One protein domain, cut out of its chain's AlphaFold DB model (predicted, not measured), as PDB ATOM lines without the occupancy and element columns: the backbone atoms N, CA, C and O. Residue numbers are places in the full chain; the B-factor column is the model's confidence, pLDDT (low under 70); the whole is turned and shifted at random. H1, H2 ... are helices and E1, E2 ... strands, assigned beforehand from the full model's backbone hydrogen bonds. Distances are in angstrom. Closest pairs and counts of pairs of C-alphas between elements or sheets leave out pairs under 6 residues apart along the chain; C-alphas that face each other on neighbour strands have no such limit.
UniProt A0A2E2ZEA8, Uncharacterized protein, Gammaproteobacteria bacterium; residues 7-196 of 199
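What this domain is: This is residues 7 to 196 of the 199 residues of an uncharacterized protein of Gammaproteobacteria bacterium (UniProt A0A2E2ZEA8). Long helices make an elongated body: the hairpin of H1 and H2 forms one side, H3 and H6 run together on the other with H5 packed on H3, and the small hairpin of H7 and H8 stands across one end, where H8 meets H4. H1, H2, H3 and H5 make an up-and-down bundle, each running against the one before. The printed part has 190 residues with eight named helices and one named strand, in the order H1 H2 E1 H3 H4 H5 H6 H7 H8, mostly helix; it is compact, with a radius of gyration of the C-alphas of 18.6 A, and spans 56 by 37 by 29 A.

How they stand to each other: Start at Leu 7: residues 7 to 8 pair antiparallel with residues 83 to 84 of E1, residues 83 to 85, which pairs with no named strand. H1, residues 11 to 33, touches H2, residues 51 to 81, as a hairpin, closest at the C-alphas of Gly 28 and Ala 65, 4.1 A. With residues 71 to 74 alone, H2 touches the hub H3, residues 86 to 105, closest at C-alphas 71 and 92, 6.5 A. H3 touches H6, residues 140 to 165, the same way at 15 degrees, a shallow tilt, closest at C-alphas 101 and 153, 4.3 A. With residues 93 to 100 alone, H3 touches H5, residues 122 to 134, closest at C-alphas 96 and 127, 6.1 A. H4, residues 110 to 120, touches H8, residues 185 to 195, about perpendicular at 80 degrees, closest at C-alphas 112 and 195, 4.3 A. H8 and H7, residues 171 to 180, form a hairpin, closest at C-alphas 188 and 175, 7.0 A. Every O i to N i+4 pair is within hydrogen-bond range in H2, H3, H5, H7 and H8, against 18 of 19 in H1, 6 of 7 in H4 and 20 of 22 in H6.

Where its parts are: Find C-alpha 11 at (3.427, 42.587, 26.525); from there H1 runs 32.1 A. H2 spans 43.8 A, H3 28.4 A and H6 34.2 A, with a kink of 28 degrees near residue 157. H8 ends at C-alpha 195, (-22.577, 34.789, 1.930).

The domain as a whole: The C-alphas of Glu 8 and Asp 46, the two farthest apart, are 57.4 A apart. The printed part has no cut; the H1 to H2 link, 17 residues, is long, and residues 36 to 37 are under pLDDT 70.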
ATOM      1  N   LEU A   7      11.058  31.633  28.692       84.56
ATOM      2  CA  LEU A   7      10.888  32.849  27.918       84.56
ATOM      3  C   LEU A   7      10.076  33.834  28.756       84.56
ATOM      4  O   LEU A   7       8.949  33.538  29.160       84.56
ATOM      5  N   GLU A   8      10.645  35.008  29.013       87.44
ATOM      6  CA  GLU A   8       9.915  36.079  29.684       87.44
ATOM      7  C   GLU A   8       8.763  36.580  28.811       87.44
ATOM      8  O   GLU A   8       8.877  36.742  27.591       87.44
ATOM      9  N   LEU A   9       7.629  36.856  29.453       87.94
ATOM     10  CA  LEU A   9       6.445  37.294  28.739       87.94
ATOM     11  C   LEU A   9       6.541  38.770  28.336       87.94
ATOM     12  O   LEU A   9       6.334  39.677  29.149       87.94
ATOM     13  N   THR A  10       6.754  39.011  27.043       91.25
ATOM     14  CA  THR A  10       6.556  40.338  26.442       91.25
ATOM     15  C   THR A  10       5.089  40.766  26.542       91.25
ATOM     16  O   THR A  10       4.188  39.932  26.625       91.25
ATOM     17  N   THR A  11       4.810  42.072  26.492       92.06
ATOM     18  CA  THR A  11       3.427  42.587  26.525       92.06
ATOM     19  C   THR A  11       2.560  41.976  25.425       92.06
ATOM     20  O   THR A  11       1.419  41.604  25.684       92.06
ATOM     21  N   LEU A  12       3.105  41.825  24.214       92.12
ATOM     22  CA  LEU A  12       2.381  41.223  23.096       92.12
ATOM     23  C   LEU A  12       2.070  39.744  23.364       92.12
ATOM     24  O   LEU A  12       0.937  39.318  23.156       92.12
ATOM     25  N   LEU A  13       3.041  38.984  23.884       91.56
ATOM     26  CA  LEU A  13       2.831  37.577  24.213       91.56
ATOM     27  C   LEU A  13       1.792  37.421  25.331       91.56
ATOM     28  O   LEU A  13       0.910  36.580  25.213       91.56
ATOM     29  N   LYS A  14       1.799  38.290  26.353       93.94
ATOM     30  CA  LYS A  14       0.750  38.309  27.393       93.94
ATOM     31  C   LYS A  14      -0.643  38.505  26.806       93.94
ATOM     32  O   LYS A  14      -1.573  37.828  27.229       93.94
ATOM     33  N   VAL A  15      -0.795  39.423  25.850       93.25
ATOM     34  CA  VAL A  15      -2.085  39.655  25.181       93.25
ATOM     35  C   VAL A  15      -2.530  38.407  24.425       93.25
ATOM     36  O   VAL A  15      -3.679  38.001  24.572       93.25
ATOM     37  N   VAL A  16      -1.628  37.769  23.672       92.31
ATOM     38  CA  VAL A  16      -1.937  36.521  22.961       92.31
ATOM     39  C   VAL A  16      -2.379  35.430  23.936       92.31
ATOM     40  O   VAL A  16      -3.451  34.863  23.754       92.31
ATOM     41  N   LEU A  17      -1.618  35.193  25.009       93.88
ATOM     42  CA  LEU A  17      -1.968  34.186  26.013       93.88
ATOM     43  C   LEU A  17      -3.316  34.489  26.686       93.88
ATOM     44  O   LEU A  17      -4.097  33.576  26.929       93.88
ATOM     45  N   TRP A  18      -3.646  35.757  26.944       95.56
ATOM     46  CA  TRP A  18      -4.960  36.116  27.484       95.56
ATOM     47  C   TRP A  18      -6.102  35.829  26.513       95.56
ATOM     48  O   TRP A  18      -7.158  35.363  26.946       95.56
ATOM     49  N   ILE A  19      -5.906  36.082  25.216       92.44
ATOM     50  CA  ILE A  19      -6.892  35.705  24.198       92.44
ATOM     51  C   ILE A  19      -7.062  34.185  24.196       92.44
ATOM     52  O   ILE A  19      -8.198  33.715  24.185       92.44
ATOM     53  N   GLU A  20      -5.968  33.424  24.276       91.50
ATOM     54  CA  GLU A  20      -6.020  31.962  24.322       91.50
ATOM     55  C   GLU A  20      -6.837  31.454  25.523       91.50
ATOM     56  O   GLU A  20      -7.713  30.598  25.378       91.50
ATOM     57  N   VAL A  21      -6.620  32.042  26.703       94.69
ATOM     58  CA  VAL A  21      -7.386  31.730  27.917       94.69
ATOM     59  C   VAL A  21      -8.864  32.080  27.750       94.69
ATOM     60  O   VAL A  21      -9.728  31.245  27.995       94.69
ATOM     61  N   ILE A  22      -9.191  33.305  27.341       93.88
ATOM     62  CA  ILE A  22     -10.588  33.758  27.290       93.88
ATOM     63  C   ILE A  22     -11.368  32.998  26.215       93.88
ATOM     64  O   ILE A  22     -12.497  32.569  26.453       93.88
ATOM     65  N   VAL A  23     -10.769  32.830  25.037       91.19
ATOM     66  CA  VAL A  23     -11.429  32.230  23.881       91.19
ATOM     67  C   VAL A  23     -11.375  30.709  23.955       91.19
ATOM     68  O   VAL A  23     -12.428  30.089  24.062       91.19
ATOM     69  N   TYR A  24     -10.195  30.080  23.922       90.31
ATOM     70  CA  TYR A  24     -10.124  28.617  23.809       90.31
ATOM     71  C   TYR A  24     -10.454  27.910  25.114       90.31
ATOM     72  O   TYR A  24     -11.173  26.913  25.074       90.31
ATOM     73  N   MET A  25     -10.022  28.422  26.272       93.00
ATOM     74  CA  MET A  25     -10.464  27.826  27.539       93.00
ATOM     75  C   MET A  25     -11.973  28.015  27.721       93.00
ATOM     76  O   MET A  25     -12.653  27.083  28.142       93.00
ATOM     77  N   GLY A  26     -12.508  29.186  27.357       91.12
ATOM     78  CA  GLY A  26     -13.946  29.468  27.389       91.12
ATOM     79  C   GLY A  26     -14.754  28.516  26.504       91.12
ATOM     80  O   GLY A  26     -15.699  27.888  26.985       91.12
ATOM     81  N   ILE A  27     -14.346  28.352  25.240       88.56
ATOM     82  CA  ILE A  27     -14.931  27.383  24.300       88.56
ATOM     83  C   ILE A  27     -14.798  25.966  24.858       88.56
ATOM     84  O   ILE A  27     -15.788  25.248  24.912       88.56
ATOM     85  N   GLY A  28     -13.615  25.573  25.330       89.19
ATOM     86  CA  GLY A  28     -13.369  24.244  25.880       89.19
ATOM     87  C   GLY A  28     -14.284  23.919  27.062       89.19
ATOM     88  O   GLY A  28     -14.920  22.870  27.071       89.19
ATOM     89  N   ILE A  29     -14.422  24.836  28.023       91.19
ATOM     90  CA  ILE A  29     -15.329  24.676  29.171       91.19
ATOM     91  C   ILE A  29     -16.779  24.577  28.696       91.19
ATOM     92  O   ILE A  29     -17.487  23.647  29.085       91.19
ATOM     93  N   PHE A  30     -17.220  25.516  27.856       89.00
ATOM     94  CA  PHE A  30     -18.591  25.544  27.355       89.00
ATOM     95  C   PHE A  30     -18.928  24.255  26.601       89.00
ATOM     96  O   PHE A  30     -19.872  23.553  26.953       89.00
ATOM     97  N   GLU A  31     -18.118  23.895  25.608       85.38
ATOM     98  CA  GLU A  31     -18.356  22.739  24.754       85.38
ATOM     99  C   GLU A  31     -18.229  21.416  25.509       85.38
ATOM    100  O   GLU A  31     -18.973  20.493  25.189       85.38
ATOM    101  N   ILE A  32     -17.359  21.290  26.523       85.38
ATOM    102  CA  ILE A  32     -17.293  20.091  27.379       85.38
ATOM    103  C   ILE A  32     -18.575  19.953  28.207       85.38
ATOM    104  O   ILE A  32     -19.151  18.859  28.251       85.38
ATOM    105  N   LEU A  33     -19.049  21.044  28.810       85.69
ATOM    106  CA  LEU A  33     -20.185  21.033  29.736       85.69
ATOM    107  C   LEU A  33     -21.560  21.050  29.045       85.69
ATOM    108  O   LEU A  33     -22.541  20.641  29.665       85.69
ATOM    109  N   ASP A  34     -21.645  21.413  27.762       81.81
ATOM    110  CA  ASP A  34     -22.896  21.481  26.978       81.81
ATOM    111  C   ASP A  34     -23.518  20.104  26.631       81.81
ATOM    112  O   ASP A  34     -24.263  19.944  25.673       81.81
ATOM    113  N   SER A  35     -23.228  19.046  27.392       70.44
ATOM    114  CA  SER A  35     -23.759  17.692  27.132       70.44
ATOM    115  C   SER A  35     -25.273  17.547  27.351       70.44
ATOM    116  O   SER A  35     -25.813  16.472  27.113       70.44
ATOM    117  N   PHE A  36     -25.950  18.596  27.822       69.06
ATOM    118  CA  PHE A  36     -27.385  18.599  28.123       69.06
ATOM    119  C   PHE A  36     -28.217  19.397  27.107       69.06
ATOM    120  O   PHE A  36     -29.408  19.623  27.339       69.06
ATOM    121  N   SER A  37     -27.611  19.864  26.011       69.19
ATOM    122  CA  SER A  37     -28.327  20.607  24.977       69.19
ATOM    123  C   SER A  37     -29.301  19.722  24.195       69.19
ATOM    124  O   SER A  37     -29.233  18.492  24.206       69.19
ATOM    125  N   LYS A  38     -30.277  20.370  23.546       72.06
ATOM    126  CA  LYS A  38     -31.268  19.681  22.714       72.06
ATOM    127  C   LYS A  38     -30.576  18.912  21.589       72.06
ATOM    128  O   LYS A  38     -29.607  19.391  21.002       72.06
ATOM    129  N   GLU A  39     -31.148  17.758  21.261       75.50
ATOM    130  CA  GLU A  39     -30.707  16.923  20.146       75.50
ATOM    131  C   GLU A  39     -30.652  17.724  18.845       75.50
ATOM    132  O   GLU A  39     -31.587  18.448  18.488       75.50
ATOM    133  N   LYS A  40     -29.528  17.599  18.140       82.25
ATOM    134  CA  LYS A  40     -29.254  18.381  16.937       82.25
ATOM    135  C   LYS A  40     -29.984  17.787  15.724       82.25
ATOM    136  O   LYS A  40     -29.981  16.563  15.565       82.25
ATOM    137  N   PRO A  41     -30.551  18.616  14.824       83.75
ATOM    138  CA  PRO A  41     -31.360  18.135  13.699       83.75
ATOM    139  C   PRO A  41     -30.649  17.115  12.797       83.75
ATOM    140  O   PRO A  41     -31.241  16.108  12.412       83.75
ATOM    141  N   TRP A  42     -29.352  17.302  12.542       86.00
ATOM    142  CA  TRP A  42     -28.551  16.419  11.681       86.00
ATOM    143  C   TRP A  42     -28.255  15.032  12.277       86.00
ATOM    144  O   TRP A  42     -27.781  14.148  11.555       86.00
ATOM    145  N   ASN A  43     -28.562  14.808  13.559       88.25
ATOM    146  CA  ASN A  43     -28.475  13.490  14.199       88.25
ATOM    147  C   ASN A  43     -29.774  12.684  14.094       88.25
ATOM    148  O   ASN A  43     -29.804  11.513  14.482       88.25
ATOM    149  N   MET A  44     -30.843  13.274  13.561       88.25
ATOM    150  CA  MET A  44     -32.136  12.615  13.435       88.25
ATOM    151  C   MET A  44     -32.190  11.749  12.172       88.25
ATOM    152  O   MET A  44     -31.801  12.168  11.081       88.25
ATOM    153  N   ARG A  45     -32.699  10.521  12.308       88.81
ATOM    154  CA  ARG A  45     -33.023   9.614  11.193       88.81
ATOM    155  C   ARG A  45     -34.358   8.946  11.476       88.81
ATOM    156  O   ARG A  45     -34.535   8.395  12.556       88.81
ATOM    157  N   ASP A  46     -35.289   9.004  10.530       85.25
ATOM    158  CA  ASP A  46     -36.623   8.393  10.646       85.25
ATOM    159  C   ASP A  46     -37.373   8.792  11.935       85.25
ATOM    160  O   ASP A  46     -37.979   7.962  12.608       85.25
ATOM    161  N   GLY A  47     -37.275  10.066  12.335       84.19
ATOM    162  CA  GLY A  47     -37.934  10.591  13.539       84.19
ATOM    163  C   GLY A  47     -37.317  10.154  14.874       84.19
ATOM    164  O   GLY A  47     -37.831  10.530  15.925       84.19
ATOM    165  N   ARG A  48     -36.205   9.408  14.860       89.38
ATOM    166  CA  ARG A  48     -35.446   9.020  16.059       89.38
ATOM    167  C   ARG A  48     -34.025   9.575  16.039       89.38
ATOM    168  O   ARG A  48     -33.432   9.780  14.981       89.38
ATOM    169  N   VAL A  49     -33.457   9.745  17.228       88.00
ATOM    170  CA  VAL A  49     -32.041  10.076  17.393       88.00
ATOM    171  C   VAL A  49     -31.200   8.885  16.935       88.00
ATOM    172  O   VAL A  49     -31.367   7.761  17.417       88.00
ATOM    173  N   ASN A  50     -30.297   9.113  15.984       92.06
ATOM    174  CA  ASN A  50     -29.368   8.093  15.529       92.06
ATOM    175  C   ASN A  50     -28.142   8.063  16.452       92.06
ATOM    176  O   ASN A  50     -27.284   8.942  16.397       92.06
ATOM    177  N   SER A  51     -28.036   7.016  17.271       88.31
ATOM    178  CA  SER A  51     -26.963   6.872  18.263       88.31
ATOM    179  C   SER A  51     -25.555   6.859  17.660       88.31
ATOM    180  O   SER A  51     -24.620   7.341  18.294       88.31
ATOM    181  N   TYR A  52     -25.385   6.362  16.431       89.00
ATOM    182  CA  TYR A  52     -24.090   6.380  15.749       89.00
ATOM    183  C   TYR A  52     -23.682   7.801  15.332       89.00
ATOM    184  O   TYR A  52     -22.522   8.178  15.506       89.00
ATOM    185  N   LEU A  53     -24.625   8.602  14.821       88.31
ATOM    186  CA  LEU A  53     -24.366  10.002  14.460       88.31
ATOM    187  C   LEU A  53     -24.065  10.848  15.698       88.31
ATOM    188  O   LEU A  53     -23.068  11.567  15.699       88.31
ATOM    189  N   VAL A  54     -24.830  10.658  16.778       86.75
ATOM    190  CA  VAL A  54     -24.563  11.300  18.072       86.75
ATOM    191  C   VAL A  54     -23.188  10.913  18.607       86.75
ATOM    192  O   VAL A  54     -22.414  11.787  18.979       86.75
ATOM    193  N   MET A  55     -22.832   9.624  18.607       87.25
ATOM    194  CA  MET A  55     -21.512   9.175  19.063       87.25
ATOM    195  C   MET A  55     -20.391   9.828  18.247       87.25
ATOM    196  O   MET A  55     -19.424  10.329  18.820       87.25
ATOM    197  N   ARG A  56     -20.515   9.847  16.914       86.00
ATOM    198  CA  ARG A  56     -19.521  10.466  16.031       86.00
ATOM    199  C   ARG A  56     -19.401  11.966  16.285       86.00
ATOM    200  O   ARG A  56     -18.286  12.485  16.287       86.00
ATOM    201  N   GLU A  57     -20.519  12.648  16.508       83.06
ATOM    202  CA  GLU A  57     -20.516  14.066  16.840       83.06
ATOM    203  C   GLU A  57     -19.891  14.326  18.208       83.06
ATOM    204  O   GLU A  57     -19.003  15.162  18.290       83.06
ATOM    205  N   ILE A  58     -20.275  13.599  19.259       81.38
ATOM    206  CA  ILE A  58     -19.698  13.759  20.601       81.38
ATOM    207  C   ILE A  58     -18.189  13.551  20.547       81.38
ATOM    208  O   ILE A  58     -17.442  14.390  21.041       81.38
ATOM    209  N   VAL A  59     -17.727  12.474  19.906       82.31
ATOM    210  CA  VAL A  59     -16.291  12.214  19.774       82.31
ATOM    211  C   VAL A  59     -15.616  13.340  18.989       82.31
ATOM    212  O   VAL A  59     -14.590  13.836  19.425       82.31
ATOM    213  N   SER A  60     -16.178  13.809  17.875       78.38
ATOM    214  CA  SER A  60     -15.540  14.875  17.089       78.38
ATOM    215  C   SER A  60     -15.556  16.238  17.796       78.38
ATOM    216  O   SER A  60     -14.543  16.931  17.828       78.38
ATOM    217  N   TYR A  61     -16.702  16.631  18.347       76.75
ATOM    218  CA  TYR A  61     -16.952  17.938  18.950       76.75
ATOM    219  C   TYR A  61     -16.264  18.068  20.311       76.75
ATOM    220  O   TYR A  61     -15.564  19.041  20.567       76.75
ATOM    221  N   LYS A  62     -16.368  17.050  21.176       81.44
ATOM    222  CA  LYS A  62     -15.743  17.092  22.510       81.44
ATOM    223  C   LYS A  62     -14.223  16.922  22.448       81.44
ATOM    224  O   LYS A  62     -13.534  17.455  23.313       81.44
ATOM    225  N   MET A  63     -13.681  16.231  21.439       82.88
ATOM    226  CA  MET A  63     -12.224  16.162  21.253       82.88
ATOM    227  C   MET A  63     -11.641  17.530  20.882       82.88
ATOM    228  O   MET A  63     -10.588  17.892  21.401       82.88
ATOM    229  N   HIS A  64     -12.339  18.320  20.058       83.75
ATOM    230  CA  HIS A  64     -11.968  19.716  19.805       83.75
ATOM    231  C   HIS A  64     -12.002  20.546  21.095       83.75
ATOM    232  O   HIS A  64     -11.010  21.188  21.434       83.75
ATOM    233  N   ALA A  65     -13.089  20.452  21.863       87.31
ATOM    234  CA  ALA A  65     -13.227  21.150  23.137       87.31
ATOM    235  C   ALA A  65     -12.097  20.821  24.130       87.31
ATOM    236  O   ALA A  65     -11.572  21.712  24.796       87.31
ATOM    237  N   ALA A  66     -11.682  19.552  24.200       87.50
ATOM    238  CA  ALA A  66     -10.569  19.118  25.040       87.50
ATOM    239  C   ALA A  66      -9.234  19.747  24.608       87.50
ATOM    240  O   ALA A  66      -8.471  20.201  25.460       87.50
ATOM    241  N   VAL A  67      -8.963  19.825  23.299       87.88
ATOM    242  CA  VAL A  67      -7.764  20.498  22.771       87.88
ATOM    243  C   VAL A  67      -7.790  21.992  23.102       87.88
ATOM    244  O   VAL A  67      -6.801  22.512  23.616       87.88
ATOM    245  N   CYS A  68      -8.924  22.666  22.895       90.00
ATOM    246  CA  CYS A  68      -9.101  24.084  23.232       90.00
ATOM    247  C   CYS A  68      -8.902  24.354  24.730       90.00
ATOM    248  O   CYS A  68      -8.226  25.311  25.108       90.00
ATOM    249  N   PHE A  69      -9.426  23.479  25.591       92.50
ATOM    250  CA  PHE A  69      -9.223  23.581  27.033       92.50
ATOM    251  C   PHE A  69      -7.745  23.447  27.415       92.50
ATOM    252  O   PHE A  69      -7.240  24.257  28.189       92.50
ATOM    253  N   LEU A  70      -7.039  22.454  26.862       92.12
ATOM    254  CA  LEU A  70      -5.617  22.240  27.146       92.12
ATOM    255  C   LEU A  70      -4.754  23.419  26.683       92.12
ATOM    256  O   LEU A  70      -3.846  23.818  27.410       92.12
ATOM    257  N   LEU A  71      -5.057  24.008  25.524       90.62
ATOM    258  CA  LEU A  71      -4.371  25.210  25.042       90.62
ATOM    259  C   LEU A  71      -4.560  26.393  25.983       90.62
ATOM    260  O   LEU A  71      -3.584  27.008  26.414       90.62
ATOM    261  N   GLY A  72      -5.813  26.659  26.354       93.06
ATOM    262  CA  GLY A  72      -6.140  27.703  27.313       93.06
ATOM    263  C   GLY A  72      -5.470  27.477  28.670       93.06
ATOM    264  O   GLY A  72      -4.970  28.420  29.273       93.06
ATOM    265  N   PHE A  73      -5.381  26.226  29.127       94.38
ATOM    266  CA  PHE A  73      -4.714  25.879  30.381       94.38
ATOM    267  C   PHE A  73      -3.198  26.126  30.337       94.38
ATOM    268  O   PHE A  73      -2.642  26.695  31.275       94.38
ATOM    269  N   VAL A  74      -2.529  25.757  29.241       94.00
ATOM    270  CA  VAL A  74      -1.097  26.041  29.041       94.00
ATOM    271  C   VAL A  74      -0.842  27.549  29.013       94.00
ATOM    272  O   VAL A  74       0.068  28.035  29.684       94.00
ATOM    273  N   ALA A  75      -1.686  28.308  28.310       93.94
ATOM    274  CA  ALA A  75      -1.590  29.762  28.286       93.94
ATOM    275  C   ALA A  75      -1.817  30.392  29.673       93.94
ATOM    276  O   ALA A  75      -1.104  31.325  30.052       93.94
ATOM    277  N   LEU A  76      -2.768  29.861  30.450       95.62
ATOM    278  CA  LEU A  76      -3.046  30.308  31.813       95.62
ATOM    279  C   LEU A  76      -1.855  30.070  32.748       95.62
ATOM    280  O   LEU A  76      -1.502  30.976  33.500       95.62
ATOM    281  N   ASN A  77      -1.220  28.896  32.686       94.50
ATOM    282  CA  ASN A  77      -0.026  28.620  33.491       94.50
ATOM    283  C   ASN A  77       1.095  29.604  33.166       94.50
ATOM    284  O   ASN A  77       1.621  30.232  34.083       94.50
ATOM    285  N   GLY A  78       1.375  29.838  31.880       91.88
ATOM    286  CA  GLY A  78       2.384  30.820  31.481       91.88
ATOM    287  C   GLY A  78       2.091  32.222  32.030       91.88
ATOM    288  O   GLY A  78       2.985  32.903  32.532       91.88
ATOM    289  N   LEU A  79       0.824  32.651  32.006       94.25
ATOM    290  CA  LEU A  79       0.403  33.939  32.573       94.25
ATOM    291  C   LEU A  79       0.573  34.022  34.097       94.25
ATOM    292  O   LEU A  79       0.962  35.082  34.590       94.25
ATOM    293  N   ILE A  80       0.275  32.944  34.828       94.44
ATOM    294  CA  ILE A  80       0.405  32.884  36.294       94.44
ATOM    295  C   ILE A  80       1.879  32.861  36.708       94.44
ATOM    296  O   ILE A  80       2.266  33.574  37.632       94.44
ATOM    297  N   GLU A  81       2.701  32.069  36.020       92.00
ATOM    298  CA  GLU A  81       4.135  31.948  36.304       92.00
ATOM    299  C   GLU A  81       4.934  33.170  35.824       92.00
ATOM    300  O   GLU A  81       6.031  33.435  36.315       92.00
ATOM    301  N   GLY A  82       4.385  33.949  34.887       91.19
ATOM    302  CA  GLY A  82       5.036  35.135  34.326       91.19
ATOM    303  C   GLY A  82       6.124  34.823  33.292       91.19
ATOM    304  O   GLY A  82       6.734  35.750  32.751       91.19
ATOM    305  N   ALA A  83       6.332  33.543  32.986       92.00
ATOM    306  CA  ALA A  83       7.225  33.022  31.962       92.00
ATOM    307  C   ALA A  83       6.578  31.795  31.306       92.00
ATOM    308  O   ALA A  83       5.714  31.155  31.894       92.00
ATOM    309  N   ILE A  84       7.000  31.469  30.087       92.88
ATOM    310  CA  ILE A  84       6.555  30.266  29.375       92.88
ATOM    311  C   ILE A  84       7.773  29.474  28.914       92.88
ATOM    312  O   ILE A  84       8.770  30.052  28.476       92.88
ATOM    313  N   THR A  85       7.728  28.152  28.997       92.06
ATOM    314  CA  THR A  85       8.786  27.324  28.410       92.06
ATOM    315  C   THR A  85       8.693  27.353  26.887       92.06
ATOM    316  O   THR A  85       7.612  27.484  26.304       92.06
ATOM    317  N   ARG A  86       9.822  27.158  26.194       90.69
ATOM    318  CA  ARG A  86       9.794  26.997  24.730       90.69
ATOM    319  C   ARG A  86       8.829  25.890  24.299       90.69
ATOM    320  O   ARG A  86       8.146  26.050  23.294       90.69
ATOM    321  N   PHE A  87       8.788  24.777  25.028       90.94
ATOM    322  CA  PHE A  87       7.899  23.663  24.702       90.94
ATOM    323  C   PHE A  87       6.419  24.073  24.707       90.94
ATOM    324  O   PHE A  87       5.693  23.744  23.772       90.94
ATOM    325  N   GLU A  88       5.981  24.819  25.716       92.38
ATOM    326  CA  GLU A  88       4.605  25.318  25.803       92.38
ATOM    327  C   GLU A  88       4.284  26.303  24.674       92.38
ATOM    328  O   GLU A  88       3.218  26.215  24.064       92.38
ATOM    329  N   LEU A  89       5.228  27.180  24.317       92.69
ATOM    330  CA  LEU A  89       5.070  28.071  23.167       92.69
ATOM    331  C   LEU A  89       4.960  27.283  21.850       92.69
ATOM    332  O   LEU A  89       4.082  27.549  21.030       92.69
ATOM    333  N   GLU A  90       5.823  26.285  21.649       94.00
ATOM    334  CA  GLU A  90       5.782  25.389  20.487       94.00
ATOM    335  C   GLU A  90       4.465  24.606  20.405       94.00
ATOM    336  O   GLU A  90       3.948  24.393  19.306       94.00
ATOM    337  N   LEU A  91       3.900  24.214  21.550       92.69
ATOM    338  CA  LEU A  91       2.606  23.545  21.625       92.69
ATOM    339  C   LEU A  91       1.468  24.462  21.155       92.69
ATOM    340  O   LEU A  91       0.602  24.006  20.403       92.69
ATOM    341  N   ILE A  92       1.493  25.747  21.533       92.25
ATOM    342  CA  ILE A  92       0.530  26.749  21.045       92.25
ATOM    343  C   ILE A  92       0.656  26.898  19.522       92.25
ATOM    344  O   ILE A  92      -0.340  26.791  18.807       92.25
ATOM    345  N   PHE A  93       1.878  27.048  19.001       93.75
ATOM    346  CA  PHE A  93       2.126  27.130  17.555       93.75
ATOM    347  C   PHE A  93       1.596  25.915  16.788       93.75
ATOM    348  O   PHE A  93       0.917  26.071  15.772       93.75
ATOM    349  N   LEU A  94       1.915  24.708  17.260       94.44
ATOM    350  CA  LEU A  94       1.486  23.467  16.618       94.44
ATOM    351  C   LEU A  94      -0.026  23.314  16.629       94.44
ATOM    352  O   LEU A  94      -0.609  22.890  15.632       94.44
ATOM    353  N   SER A  95      -0.662  23.668  17.739       91.69
ATOM    354  CA  SER A  95      -2.101  23.500  17.874       91.69
ATOM    355  C   SER A  95      -2.865  24.511  17.027       91.69
ATOM    356  O   SER A  95      -3.787  24.114  16.317       91.69
ATOM    357  N   LEU A  96      -2.423  25.775  16.982       91.25
ATOM    358  CA  LEU A  96      -2.956  26.761  16.038       91.25
ATOM    359  C   LEU A  96      -2.783  26.288  14.587       91.25
ATOM    360  O   LEU A  96      -3.745  26.309  13.823       91.25
ATOM    361  N   ALA A  97      -1.605  25.761  14.226       93.81
ATOM    362  CA  ALA A  97      -1.354  25.236  12.885       93.81
ATOM    363  C   ALA A  97      -2.242  24.033  12.527       93.81
ATOM    364  O   ALA A  97      -2.683  23.921  11.382       93.81
ATOM    365  N   LEU A  98      -2.533  23.147  13.485       92.75
ATOM    366  CA  LEU A  98      -3.475  22.040  13.306       92.75
ATOM    367  C   LEU A  98      -4.904  22.546  13.096       92.75
ATOM    368  O   LEU A  98      -5.573  22.088  12.169       92.75
ATOM    369  N   ILE A  99      -5.366  23.497  13.908       90.06
ATOM    370  CA  ILE A  99      -6.716  24.055  13.763       90.06
ATOM    371  C   ILE A  99      -6.840  24.788  12.420       90.06
ATOM    372  O   ILE A  99      -7.794  24.559  11.675       90.06
ATOM    373  N   MET A 100      -5.844  25.594  12.049       92.50
ATOM    374  CA  MET A 100      -5.828  26.290  10.763       92.50
ATOM    375  C   MET A 100      -5.756  25.337   9.580       92.50
ATOM    376  O   MET A 100      -6.459  25.550   8.596       92.50
ATOM    377  N   MET A 101      -4.977  24.256   9.666       94.56
ATOM    378  CA  MET A 101      -4.997  23.196   8.660       94.56
ATOM    379  C   MET A 101      -6.429  22.697   8.432       94.56
ATOM    380  O   MET A 101      -6.856  22.622   7.281       94.56
ATOM    381  N   LEU A 102      -7.174  22.392   9.499       91.56
ATOM    382  CA  LEU A 102      -8.561  21.936   9.389       91.56
ATOM    383  C   LEU A 102      -9.461  23.005   8.757       91.56
ATOM    384  O   LEU A 102     -10.231  22.674   7.856       91.56
ATOM    385  N   LEU A 103      -9.330  24.275   9.156       91.06
ATOM    386  CA  LEU A 103     -10.077  25.384   8.548       91.06
ATOM    387  C   LEU A 103      -9.784  25.528   7.051       91.06
ATOM    388  O   LEU A 103     -10.712  25.714   6.265       91.06
ATOM    389  N   TRP A 104      -8.523  25.374   6.635       94.06
ATOM    390  CA  TRP A 104      -8.171  25.365   5.218       94.06
ATOM    391  C   TRP A 104      -8.830  24.204   4.486       94.06
ATOM    392  O   TRP A 104      -9.405  24.431   3.424       94.06
ATOM    393  N   MET A 105      -8.814  22.993   5.055       93.50
ATOM    394  CA  MET A 105      -9.434  21.818   4.431       93.50
ATOM    395  C   MET A 105     -10.903  22.057   4.096       93.50
ATOM    396  O   MET A 105     -11.337  21.678   3.012       93.50
ATOM    397  N   ILE A 106     -11.659  22.685   4.998       90.44
ATOM    398  CA  ILE A 106     -13.100  22.924   4.837       90.44
ATOM    399  C   ILE A 106     -13.435  24.356   4.411       90.44
ATOM    400  O   ILE A 106     -14.564  24.801   4.625       90.44
ATOM    401  N   TYR A 107     -12.482  25.083   3.821       92.38
ATOM    402  CA  TYR A 107     -12.721  26.450   3.369       92.38
ATOM    403  C   TYR A 107     -13.960  26.496   2.465       92.38
ATOM    404  O   TYR A 107     -14.137  25.634   1.604       92.38
ATOM    405  N   LEU A 108     -14.838  27.472   2.709       92.06
ATOM    406  CA  LEU A 108     -16.156  27.574   2.076       92.06
ATOM    407  C   LEU A 108     -16.102  28.492   0.833       92.06
ATOM    408  O   LEU A 108     -15.213  29.339   0.712       92.06
ATOM    409  N   PRO A 109     -17.016  28.342  -0.140       89.94
ATOM    410  CA  PRO A 109     -17.032  29.127  -1.364       89.94
ATOM    411  C   PRO A 109     -17.409  30.590  -1.114       89.94
ATOM    412  O   PRO A 109     -18.251  30.924  -0.278       89.94
ATOM    413  N   GLY A 110     -16.818  31.465  -1.929       87.31
ATOM    414  CA  GLY A 110     -17.179  32.876  -2.018       87.31
ATOM    415  C   GLY A 110     -16.937  33.668  -0.733       87.31
ATOM    416  O   GLY A 110     -16.009  33.407   0.033       87.31
ATOM    417  N   ARG A 111     -17.793  34.669  -0.510       88.50
ATOM    418  CA  ARG A 111     -17.704  35.593   0.628       88.50
ATOM    419  C   ARG A 111     -17.835  34.883   1.977       88.50
ATOM    420  O   ARG A 111     -17.197  35.301   2.938       88.50
ATOM    421  N   LEU A 112     -18.609  33.798   2.031       89.56
ATOM    422  CA  LEU A 112     -18.838  33.034   3.254       89.56
ATOM    423  C   LEU A 112     -17.532  32.462   3.819       89.56
ATOM    424  O   LEU A 112     -17.247  32.650   4.999       89.56
ATOM    425  N   GLY A 113     -16.711  31.826   2.975       88.56
ATOM    426  CA  GLY A 113     -15.422  31.275   3.405       88.56
ATOM    427  C   GLY A 113     -14.471  32.341   3.926       88.56
ATOM    428  O   GLY A 113     -13.805  32.125   4.938       88.56
ATOM    429  N   PHE A 114     -14.456  33.517   3.292       89.06
ATOM    430  CA  PHE A 114     -13.653  34.643   3.757       89.06
ATOM    431  C   PHE A 114     -14.106  35.141   5.135       89.06
ATOM    432  O   PHE A 114     -13.288  35.233   6.046       89.06
ATOM    433  N   ILE A 115     -15.403  35.418   5.311       88.75
ATOM    434  CA  ILE A 115     -15.929  35.924   6.587       88.75
ATOM    435  C   ILE A 115     -15.701  34.906   7.701       88.75
ATOM    436  O   ILE A 115     -15.189  35.268   8.759       88.75
ATOM    437  N   ILE A 116     -16.033  33.635   7.468       87.62
ATOM    438  CA  ILE A 116     -15.895  32.618   8.508       87.62
ATOM    439  C   ILE A 116     -14.424  32.465   8.904       87.62
ATOM    440  O   ILE A 116     -14.093  32.605  10.080       87.62
ATOM    441  N   THR A 117     -13.531  32.276   7.934       87.88
ATOM    442  CA  THR A 117     -12.120  31.974   8.222       87.88
ATOM    443  C   THR A 117     -11.370  33.166   8.813       87.88
ATOM    444  O   THR A 117     -10.577  32.981   9.728       87.88
ATOM    445  N   PHE A 118     -11.599  34.388   8.325       86.69
ATOM    446  CA  PHE A 118     -10.792  35.546   8.729       86.69
ATOM    447  C   PHE A 118     -11.454  36.441   9.781       86.69
ATOM    448  O   PHE A 118     -10.740  37.131  10.503       86.69
ATOM    449  N   LEU A 119     -12.790  36.467   9.868       84.69
ATOM    450  CA  LEU A 119     -13.502  37.397  10.757       84.69
ATOM    451  C   LEU A 119     -14.163  36.715  11.954       84.69
ATOM    452  O   LEU A 119     -14.279  37.337  13.003       84.69
ATOM    453  N   THR A 120     -14.610  35.465  11.815       83.50
ATOM    454  CA  THR A 120     -15.267  34.754  12.930       83.50
ATOM    455  C   THR A 120     -14.316  33.875  13.731       83.50
ATOM    456  O   THR A 120     -14.602  33.559  14.882       83.50
ATOM    457  N   LYS A 121     -13.194  33.478  13.124       84.69
ATOM    458  CA  LYS A 121     -12.224  32.542  13.685       84.69
ATOM    459  C   LYS A 121     -10.956  33.280  14.138       84.69
ATOM    460  O   LYS A 121     -10.170  33.694  13.281       84.69
ATOM    461  N   PRO A 122     -10.763  33.521  15.455       85.12
ATOM    462  CA  PRO A 122      -9.580  34.215  15.966       85.12
ATOM    463  C   PRO A 122      -8.271  33.468  15.677       85.12
ATOM    464  O   PRO A 122      -7.226  34.111  15.595       85.12
ATOM    465  N   GLU A 123      -8.334  32.155  15.451       87.19
ATOM    466  CA  GLU A 123      -7.234  31.262  15.080       87.19
ATOM    467  C   GLU A 123      -6.372  31.849  13.955       87.19
ATOM    468  O   GLU A 123      -5.147  31.866  14.051       87.19
ATOM    469  N   THR A 124      -7.007  32.382  12.906       88.81
ATOM    470  CA  THR A 124      -6.305  32.915  11.732       88.81
ATOM    471  C   THR A 124      -5.460  34.128  12.099       88.81
ATOM    472  O   THR A 124      -4.283  34.208  11.747       88.81
ATOM    473  N   SER A 125      -6.048  35.065  12.840       89.69
ATOM    474  CA  SER A 125      -5.367  36.284  13.279       89.69
ATOM    475  C   SER A 125      -4.269  35.974  14.294       89.69
ATOM    476  O   SER A 125      -3.160  36.496  14.179       89.69
ATOM    477  N   LEU A 126      -4.550  35.085  15.251       90.88
ATOM    478  CA  LEU A 126      -3.584  34.644  16.254       90.88
ATOM    479  C   LEU A 126      -2.402  33.934  15.607       90.88
ATOM    480  O   LEU A 126      -1.262  34.275  15.909       90.88
ATOM    481  N   GLN A 127      -2.635  33.025  14.661       91.06
ATOM    482  CA  GLN A 127      -1.546  32.344  13.971       91.06
ATOM    483  C   GLN A 127      -0.677  33.319  13.171       91.06
ATOM    484  O   GLN A 127       0.545  33.178  13.185       91.06
ATOM    485  N   ILE A 128      -1.267  34.319  12.504       91.31
ATOM    486  CA  ILE A 128      -0.496  35.353  11.794       91.31
ATOM    487  C   ILE A 128       0.386  36.129  12.777       91.31
ATOM    488  O   ILE A 128       1.581  36.277  12.531       91.31
ATOM    489  N   ILE A 129      -0.176  36.587  13.901       93.06
ATOM    490  CA  ILE A 129       0.577  37.307  14.937       93.06
ATOM    491  C   ILE A 129       1.710  36.427  15.477       93.06
ATOM    492  O   ILE A 129       2.854  36.871  15.536       93.06
ATOM    493  N   MET A 130       1.415  35.168  15.798       92.69
ATOM    494  CA  MET A 130       2.408  34.214  16.288       92.69
ATOM    495  C   MET A 130       3.547  34.034  15.288       92.69
ATOM    496  O   MET A 130       4.716  34.161  15.642       92.69
ATOM    497  N   PHE A 131       3.226  33.830  14.013       92.38
ATOM    498  CA  PHE A 131       4.227  33.607  12.976       92.38
ATOM    499  C   PHE A 131       5.098  34.840  12.703       92.38
ATOM    500  O   PHE A 131       6.301  34.707  12.488       92.38
ATOM    501  N   VAL A 132       4.512  36.040  12.717       93.62
ATOM    502  CA  VAL A 132       5.236  37.288  12.428       93.62
ATOM    503  C   VAL A 132       6.139  37.705  13.587       93.62
ATOM    504  O   VAL A 132       7.252  38.160  13.338       93.62
ATOM    505  N   PHE A 133       5.682  37.557  14.834       92.94
ATOM    506  CA  PHE A 133       6.362  38.138  15.998       92.94
ATOM    507  C   PHE A 133       7.108  37.139  16.884       92.94
ATOM    508  O   PHE A 133       7.924  37.576  17.688       92.94
ATOM    509  N   PHE A 134       6.827  35.835  16.779       93.19
ATOM    510  CA  PHE A 134       7.354  34.830  17.715       93.19
ATOM    511  C   PHE A 134       7.936  33.580  17.031       93.19
ATOM    512  O   PHE A 134       8.238  32.594  17.705       93.19
ATOM    513  N   SER A 135       8.078  33.572  15.701       91.06
ATOM    514  CA  SER A 135       8.597  32.409  14.956       91.06
ATOM    515  C   SER A 135      10.081  32.130  15.204       91.06
ATOM    516  O   SER A 135      10.525  30.994  15.045       91.06
ATOM    517  N   ASP A 136      10.837  33.138  15.624       90.75
ATOM    518  CA  ASP A 136      12.242  33.053  16.016       90.75
ATOM    519  C   ASP A 136      12.449  32.379  17.384       90.75
ATOM    520  O   ASP A 136      13.525  31.845  17.656       90.75
ATOM    521  N   LEU A 137      11.414  32.350  18.231       90.31
ATOM    522  CA  LEU A 137      11.467  31.746  19.567       90.31
ATOM    523  C   LEU A 137      11.308  30.216  19.550       90.31
ATOM    524  O   LEU A 137      11.716  29.536  20.503       90.31
ATOM    525  N   ILE A 138      10.731  29.670  18.476       91.94
ATOM    526  CA  ILE A 138      10.477  28.237  18.310       91.94
ATOM    527  C   ILE A 138      11.556  27.551  17.473       91.94
ATOM    528  O   ILE A 138      12.252  28.161  16.662       91.94
ATOM    529  N   ARG A 139      11.697  26.233  17.642       92.44
ATOM    530  CA  ARG A 139      12.640  25.456  16.836       92.44
ATOM    531  C   ARG A 139      12.265  25.484  15.347       92.44
ATOM    532  O   ARG A 139      11.098  25.256  15.015       92.44
ATOM    533  N   PRO A 140      13.245  25.613  14.428       92.81
ATOM    534  CA  PRO A 140      12.986  25.574  12.988       92.81
ATOM    535  C   PRO A 140      12.230  24.318  12.537       92.81
ATOM    536  O   PRO A 140      11.392  24.388  11.647       92.81
ATOM    537  N   GLN A 141      12.473  23.170  13.179       93.81
ATOM    538  CA  GLN A 141      11.764  21.921  12.881       93.81
ATOM    539  C   GLN A 141      10.260  22.030  13.168       93.81
ATOM    540  O   GLN A 141       9.452  21.540  12.382       93.81
ATOM    541  N   VAL A 142       9.888  22.689  14.270       94.38
ATOM    542  CA  VAL A 142       8.484  22.932  14.629       94.38
ATOM    543  C   VAL A 142       7.868  23.937  13.662       94.38
ATOM    544  O   VAL A 142       6.776  23.701  13.156       94.38
ATOM    545  N   LEU A 143       8.601  24.998  13.317       94.44
ATOM    546  CA  LEU A 143       8.160  25.976  12.325       94.44
ATOM    547  C   LEU A 143       7.864  25.319  10.965       94.44
ATOM    548  O   LEU A 143       6.794  25.541  10.394       94.44
ATOM    549  N   TYR A 144       8.768  24.471  10.462       95.38
ATOM    550  CA  TYR A 144       8.557  23.735   9.211       95.38
ATOM    551  C   TYR A 144       7.360  22.789   9.285       95.38
ATOM    552  O   TYR A 144       6.612  22.687   8.313       95.38
ATOM    553  N   LEU A 145       7.143  22.137  10.430       96.31
ATOM    554  CA  LEU A 145       5.962  21.306  10.645       96.31
ATOM    555  C   LEU A 145       4.675  22.143  10.590       96.31
ATOM    556  O   LEU A 145       3.740  21.765   9.888       96.31
ATOM    557  N   CYS A 146       4.635  23.308  11.241       95.62
ATOM    558  CA  CYS A 146       3.487  24.214  11.179       95.62
ATOM    559  C   CYS A 146       3.187  24.670   9.742       95.62
ATOM    560  O   CYS A 146       2.028  24.665   9.315       95.62
ATOM    561  N   VAL A 147       4.219  25.022   8.967       95.25
ATOM    562  CA  VAL A 147       4.069  25.378   7.545       95.25
ATOM    563  C   VAL A 147       3.534  24.190   6.744       95.25
ATOM    564  O   VAL A 147       2.580  24.347   5.982       95.25
ATOM    565  N   PHE A 148       4.096  22.998   6.948       97.38
ATOM    566  CA  PHE A 148       3.648  21.776   6.284       97.38
ATOM    567  C   PHE A 148       2.167  21.480   6.552       97.38
ATOM    568  O   PHE A 148       1.427  21.216   5.607       97.38
ATOM    569  N   LEU A 149       1.715  21.581   7.807       96.50
ATOM    570  CA  LEU A 149       0.311  21.365   8.170       96.50
ATOM    571  C   LEU A 149      -0.618  22.342   7.437       96.50
ATOM    572  O   LEU A 149      -1.619  21.928   6.856       96.50
ATOM    573  N   ASN A 150      -0.261  23.626   7.370       95.00
ATOM    574  CA  ASN A 150      -1.059  24.610   6.631       95.00
ATOM    575  C   ASN A 150      -1.118  24.285   5.128       95.00
ATOM    576  O   ASN A 150      -2.200  24.288   4.537       95.00
ATOM    577  N   LEU A 151       0.022  23.947   4.513       96.44
ATOM    578  CA  LEU A 151       0.083  23.540   3.104       96.44
ATOM    579  C   LEU A 151      -0.740  22.276   2.830       96.44
ATOM    580  O   LEU A 151      -1.413  22.186   1.802       96.44
ATOM    581  N   TRP A 152      -0.728  21.319   3.758       97.19
ATOM    582  CA  TRP A 152      -1.548  20.116   3.676       97.19
ATOM    583  C   TRP A 152      -3.046  20.441   3.694       97.19
ATOM    584  O   TRP A 152      -3.812  19.876   2.909       97.19
ATOM    585  N   GLY A 153      -3.462  21.405   4.518       95.00
ATOM    586  CA  GLY A 153      -4.832  21.916   4.528       95.00
ATOM    587  C   GLY A 153      -5.266  22.436   3.155       95.00
ATOM    588  O   GLY A 153      -6.302  22.017   2.630       95.00
ATOM    589  N   PHE A 154      -4.428  23.257   2.513       95.44
ATOM    590  CA  PHE A 154      -4.672  23.728   1.145       95.44
ATOM    591  C   PHE A 154      -4.703  22.591   0.116       95.44
ATOM    592  O   PHE A 154      -5.552  22.581  -0.777       95.44
ATOM    593  N   PHE A 155      -3.806  21.613   0.228       96.19
ATOM    594  CA  PHE A 155      -3.778  20.461  -0.672       96.19
ATOM    595  C   PHE A 155      -5.101  19.680  -0.636       96.19
ATOM    596  O   PHE A 155      -5.718  19.438  -1.680       96.19
ATOM    597  N   VAL A 156      -5.579  19.343   0.564       94.88
ATOM    598  CA  VAL A 156      -6.857  18.641   0.751       94.88
ATOM    599  C   VAL A 156      -8.031  19.499   0.283       94.88
ATOM    600  O   VAL A 156      -8.929  18.982  -0.383       94.88
ATOM    601  N   TYR A 157      -8.007  20.807   0.536       93.56
ATOM    602  CA  TYR A 157      -9.021  21.735   0.042       93.56
ATOM    603  C   TYR A 157      -9.215  21.652  -1.480       93.56
ATOM    604  O   TYR A 157     -10.336  21.454  -1.963       93.56
ATOM    605  N   PHE A 158      -8.128  21.747  -2.253       92.50
ATOM    606  CA  PHE A 158      -8.206  21.742  -3.718       92.50
ATOM    607  C   PHE A 158      -8.604  20.384  -4.307       92.50
ATOM    608  O   PHE A 158      -9.254  20.345  -5.357       92.50
ATOM    609  N   ILE A 159      -8.211  19.279  -3.669       92.19
ATOM    610  CA  ILE A 159      -8.407  17.926  -4.211       92.19
ATOM    611  C   ILE A 159      -9.711  17.294  -3.736       92.19
ATOM    612  O   ILE A 159     -10.400  16.651  -4.527       92.19
ATOM    613  N   GLN A 160     -10.035  17.446  -2.456       91.31
ATOM    614  CA  GLN A 160     -11.164  16.779  -1.822       91.31
ATOM    615  C   GLN A 160     -12.353  17.731  -1.709       91.31
ATOM    616  O   GLN A 160     -13.413  17.453  -2.266       91.31
ATOM    617  N   THR A 161     -12.186  18.874  -1.048       88.06
ATOM    618  CA  THR A 161     -13.326  19.732  -0.695       88.06
ATOM    619  C   THR A 161     -13.963  20.373  -1.916       88.06
ATOM    620  O   THR A 161     -15.156  20.188  -2.141       88.06
ATOM    621  N   ARG A 162     -13.168  21.030  -2.770       87.75
ATOM    622  CA  ARG A 162     -13.692  21.700  -3.974       87.75
ATOM    623  C   ARG A 162     -14.226  20.756  -5.048       87.75
ATOM    624  O   ARG A 162     -15.000  21.186  -5.896       87.75
ATOM    625  N   ARG A 163     -13.742  19.513  -5.090       85.12
ATOM    626  CA  ARG A 163     -14.035  18.579  -6.192       85.12
ATOM    627  C   ARG A 163     -14.990  17.457  -5.812       85.12
ATOM    628  O   ARG A 163     -15.586  16.876  -6.709       85.12
ATOM    629  N   LYS A 164     -15.086  17.110  -4.527       87.06
ATOM    630  CA  LYS A 164     -15.850  15.947  -4.060       87.06
ATOM    631  C   LYS A 164     -16.817  16.290  -2.939       87.06
ATOM    632  O   LYS A 164     -17.974  15.909  -3.040       87.06
ATOM    633  N   SER A 165     -16.360  16.969  -1.883       84.69
ATOM    634  CA  SER A 165     -17.203  17.195  -0.698       84.69
ATOM    635  C   SER A 165     -18.279  18.253  -0.932       84.69
ATOM    636  O   SER A 165     -19.410  18.057  -0.512       84.69
ATOM    637  N   ILE A 166     -17.933  19.361  -1.594       85.25
ATOM    638  CA  ILE A 166     -18.858  20.451  -1.922       85.25
ATOM    639  C   ILE A 166     -18.847  20.584  -3.444       85.25
ATOM    640  O   ILE A 166     -17.994  21.275  -4.012       85.25
ATOM    641  N   PHE A 167     -19.743  19.857  -4.114       84.44
ATOM    642  CA  PHE A 167     -19.828  19.840  -5.572       84.44
ATOM    643  C   PHE A 167     -21.279  19.994  -6.059       84.44
ATOM    644  O   PHE A 167     -22.104  19.143  -5.735       84.44
ATOM    645  N   PRO A 168     -21.594  21.018  -6.881       89.50
ATOM    646  CA  PRO A 168     -20.730  22.121  -7.327       89.50
ATOM    647  C   PRO A 168     -20.224  22.996  -6.170       89.50
ATOM    648  O   PRO A 168     -20.917  23.153  -5.165       89.50
ATOM    649  N   TYR A 169     -19.023  23.571  -6.309       89.69
ATOM    650  CA  TYR A 169     -18.388  24.397  -5.270       89.69
ATOM    651  C   TYR A 169     -18.986  25.815  -5.223       89.69
ATOM    652  O   TYR A 169     -18.332  26.809  -5.549       89.69
ATOM    653  N   GLU A 170     -20.258  25.892  -4.843       92.06
ATOM    654  CA  GLU A 170     -21.080  27.099  -4.807       92.06
ATOM    655  C   GLU A 170     -21.826  27.208  -3.475       92.06
ATOM    656  O   GLU A 170     -22.138  26.204  -2.833       92.06
ATOM    657  N   TYR A 171     -22.163  28.437  -3.068       90.56
ATOM    658  CA  TYR A 171     -22.909  28.660  -1.826       90.56
ATOM    659  C   TYR A 171     -24.290  27.982  -1.834       90.56
ATOM    660  O   TYR A 171     -24.717  27.452  -0.815       90.56
ATOM    661  N   LYS A 172     -24.957  27.923  -2.996       90.06
ATOM    662  CA  LYS A 172     -26.267  27.267  -3.146       90.06
ATOM    663  C   LYS A 172     -26.244  25.800  -2.711       90.06
ATOM    664  O   LYS A 172     -27.201  25.349  -2.092       90.06
ATOM    665  N   THR A 173     -25.155  25.084  -2.999       90.94
ATOM    666  CA  THR A 173     -24.957  23.691  -2.574       90.94
ATOM    667  C   THR A 173     -24.932  23.598  -1.051       90.94
ATOM    668  O   THR A 173     -25.684  22.827  -0.477       90.94
ATOM    669  N   ILE A 174     -24.164  24.466  -0.389       91.12
ATOM    670  CA  ILE A 174     -24.054  24.483   1.078       91.12
ATOM    671  C   ILE A 174     -25.374  24.852   1.735       91.12
ATOM    672  O   ILE A 174     -25.757  24.226   2.717       91.12
ATOM    673  N   ARG A 175     -26.068  25.863   1.202       91.94
ATOM    674  CA  ARG A 175     -27.379  26.264   1.711       91.94
ATOM    675  C   ARG A 175     -28.354  25.093   1.642       91.94
ATOM    676  O   ARG A 175     -28.992  24.783   2.639       91.94
ATOM    677  N   LYS A 176     -28.415  24.417   0.489       92.44
ATOM    678  CA  LYS A 176     -29.253  23.232   0.300       92.44
ATOM    679  C   LYS A 176     -28.880  22.124   1.284       92.44
ATOM    680  O   LYS A 176     -29.757  21.645   1.987       92.44
ATOM    681  N   ASP A 177     -27.601  21.768   1.379       91.69
ATOM    682  CA  ASP A 177     -27.133  20.709   2.279       91.69
ATOM    683  C   ASP A 177     -27.430  21.038   3.753       91.69
ATOM    684  O   ASP A 177     -27.777  20.151   4.532       91.69
ATOM    685  N   ALA A 178     -27.339  22.314   4.145       90.62
ATOM    686  CA  ALA A 178     -27.688  22.777   5.487       90.62
ATOM    687  C   ALA A 178     -29.196  22.662   5.767       90.62
ATOM    688  O   ALA A 178     -29.586  22.194   6.838       90.62
ATOM    689  N   THR A 179     -30.043  23.047   4.808       91.06
ATOM    690  CA  THR A 179     -31.501  22.882   4.910       91.06
ATOM    691  C   THR A 179     -31.897  21.403   4.934       91.06
ATOM    692  O   THR A 179     -32.690  21.004   5.783       91.06
ATOM    693  N   ASP A 180     -31.297  20.571   4.080       90.12
ATOM    694  CA  ASP A 180     -31.528  19.119   4.033       90.12
ATOM    695  C   ASP A 180     -31.076  18.431   5.337       90.12
ATOM    696  O   ASP A 180     -31.657  17.428   5.761       90.12
ATOM    697  N   ALA A 181     -30.067  18.987   6.015       88.62
ATOM    698  CA  ALA A 181     -29.631  18.566   7.346       88.62
ATOM    699  C   ALA A 181     -30.555  19.044   8.488       88.62
ATOM    700  O   ALA A 181     -30.334  18.673   9.644       88.62
ATOM    701  N   GLY A 182     -31.581  19.844   8.181       87.44
ATOM    702  CA  GLY A 182     -32.561  20.353   9.138       87.44
ATOM    703  C   GLY A 182     -32.086  21.562   9.945       87.44
ATOM    704  O   GLY A 182     -32.555  21.756  11.065       87.44
ATOM    705  N   LEU A 183     -31.134  22.350   9.429       88.56
ATOM    706  CA  LEU A 183     -30.702  23.582  10.090       88.56
ATOM    707  C   LEU A 183     -31.871  24.577  10.189       88.56
ATOM    708  O   LEU A 183     -32.600  24.781   9.221       88.56
ATOM    709  N   GLU A 184     -32.028  25.199  11.358       87.69
ATOM    710  CA  GLU A 184     -33.081  26.185  11.627       87.69
ATOM    711  C   GLU A 184     -33.011  27.370  10.639       87.69
ATOM    712  O   GLU A 184     -31.926  27.812  10.249       87.69
ATOM    713  N   GLU A 185     -34.172  27.887  10.223       87.94
ATOM    714  CA  GLU A 185     -34.276  28.926   9.184       87.94
ATOM    715  C   GLU A 185     -33.549  30.223   9.559       87.94
ATOM    716  O   GLU A 185     -32.939  30.868   8.707       87.94
ATOM    717  N   ASP A 186     -33.555  30.587  10.840       89.44
ATOM    718  CA  ASP A 186     -32.838  31.748  11.366       89.44
ATOM    719  C   ASP A 186     -31.318  31.615  11.168       89.44
ATOM    720  O   ASP A 186     -30.648  32.567  10.758       89.44
ATOM    721  N   LYS A 187     -30.768  30.417  11.378       87.88
ATOM    722  CA  LYS A 187     -29.347  30.121  11.146       87.88
ATOM    723  C   LYS A 187     -29.005  30.096   9.663       87.88
ATOM    724  O   LYS A 187     -27.938  30.587   9.288       87.88
ATOM    725  N   VAL A 188     -29.898  29.588   8.814       89.69
ATOM    726  CA  VAL A 188     -29.732  29.667   7.353       89.69
ATOM    727  C   VAL A 188     -29.735  31.129   6.895       89.69
ATOM    728  O   VAL A 188     -28.857  31.522   6.132       89.69
ATOM    729  N   ALA A 189     -30.619  31.976   7.431       89.75
ATOM    730  CA  ALA A 189     -30.661  33.405   7.108       89.75
ATOM    731  C   ALA A 189     -29.368  34.143   7.508       89.75
ATOM    732  O   ALA A 189     -28.900  35.041   6.801       89.75
ATOM    733  N   VAL A 190     -28.746  33.751   8.627       88.00
ATOM    734  CA  VAL A 190     -27.421  34.262   9.014       88.00
ATOM    735  C   VAL A 190     -26.353  33.856   7.993       88.00
ATOM    736  O   VAL A 190     -25.551  34.707   7.593       88.00
ATOM    737  N   LEU A 191     -26.354  32.598   7.537       88.69
ATOM    738  CA  LEU A 191     -25.443  32.133   6.484       88.69
ATOM    739  C   LEU A 191     -25.671  32.890   5.169       88.69
ATOM    740  O   LEU A 191     -24.697  33.327   4.555       88.69
ATOM    741  N   ASP A 192     -26.929  33.126   4.792       90.12
ATOM    742  CA  ASP A 192     -27.302  33.871   3.586       90.12
ATOM    743  C   ASP A 192     -26.735  35.294   3.645       90.12
ATOM    744  O   ASP A 192     -26.024  35.737   2.735       90.12
ATOM    745  N   LYS A 193     -26.914  35.978   4.781       89.50
ATOM    746  CA  LYS A 193     -26.355  37.316   5.009       89.50
ATOM    747  C   LYS A 193     -24.826  37.335   4.927       89.50
ATOM    748  O   LYS A 193     -24.263  38.245   4.313       89.50
ATOM    749  N   MET A 194     -24.144  36.358   5.528       88.00
ATOM    750  CA  MET A 194     -22.677  36.256   5.471       88.00
ATOM    751  C   MET A 194     -22.178  35.950   4.053       88.00
ATOM    752  O   MET A 194     -21.181  36.517   3.598       88.00
ATOM    753  N   ALA A 195     -22.888  35.099   3.318       87.31
ATOM    754  CA  ALA A 195     -22.577  34.789   1.930       87.31
ATOM    755  C   ALA A 195     -22.861  35.966   0.979       87.31
ATOM    756  O   ALA A 195     -22.357  35.972  -0.146       87.31
ATOM    757  N   GLY A 196     -23.621  36.976   1.420       84.00
ATOM    758  CA  GLY A 196     -24.158  38.015   0.541       84.00
ATOM    759  C   GLY A 196     -25.214  37.456  -0.414       84.00
ATOM    760  O   GLY A 196     -25.373  37.971  -1.517       84.00
TER     761      GLY A 196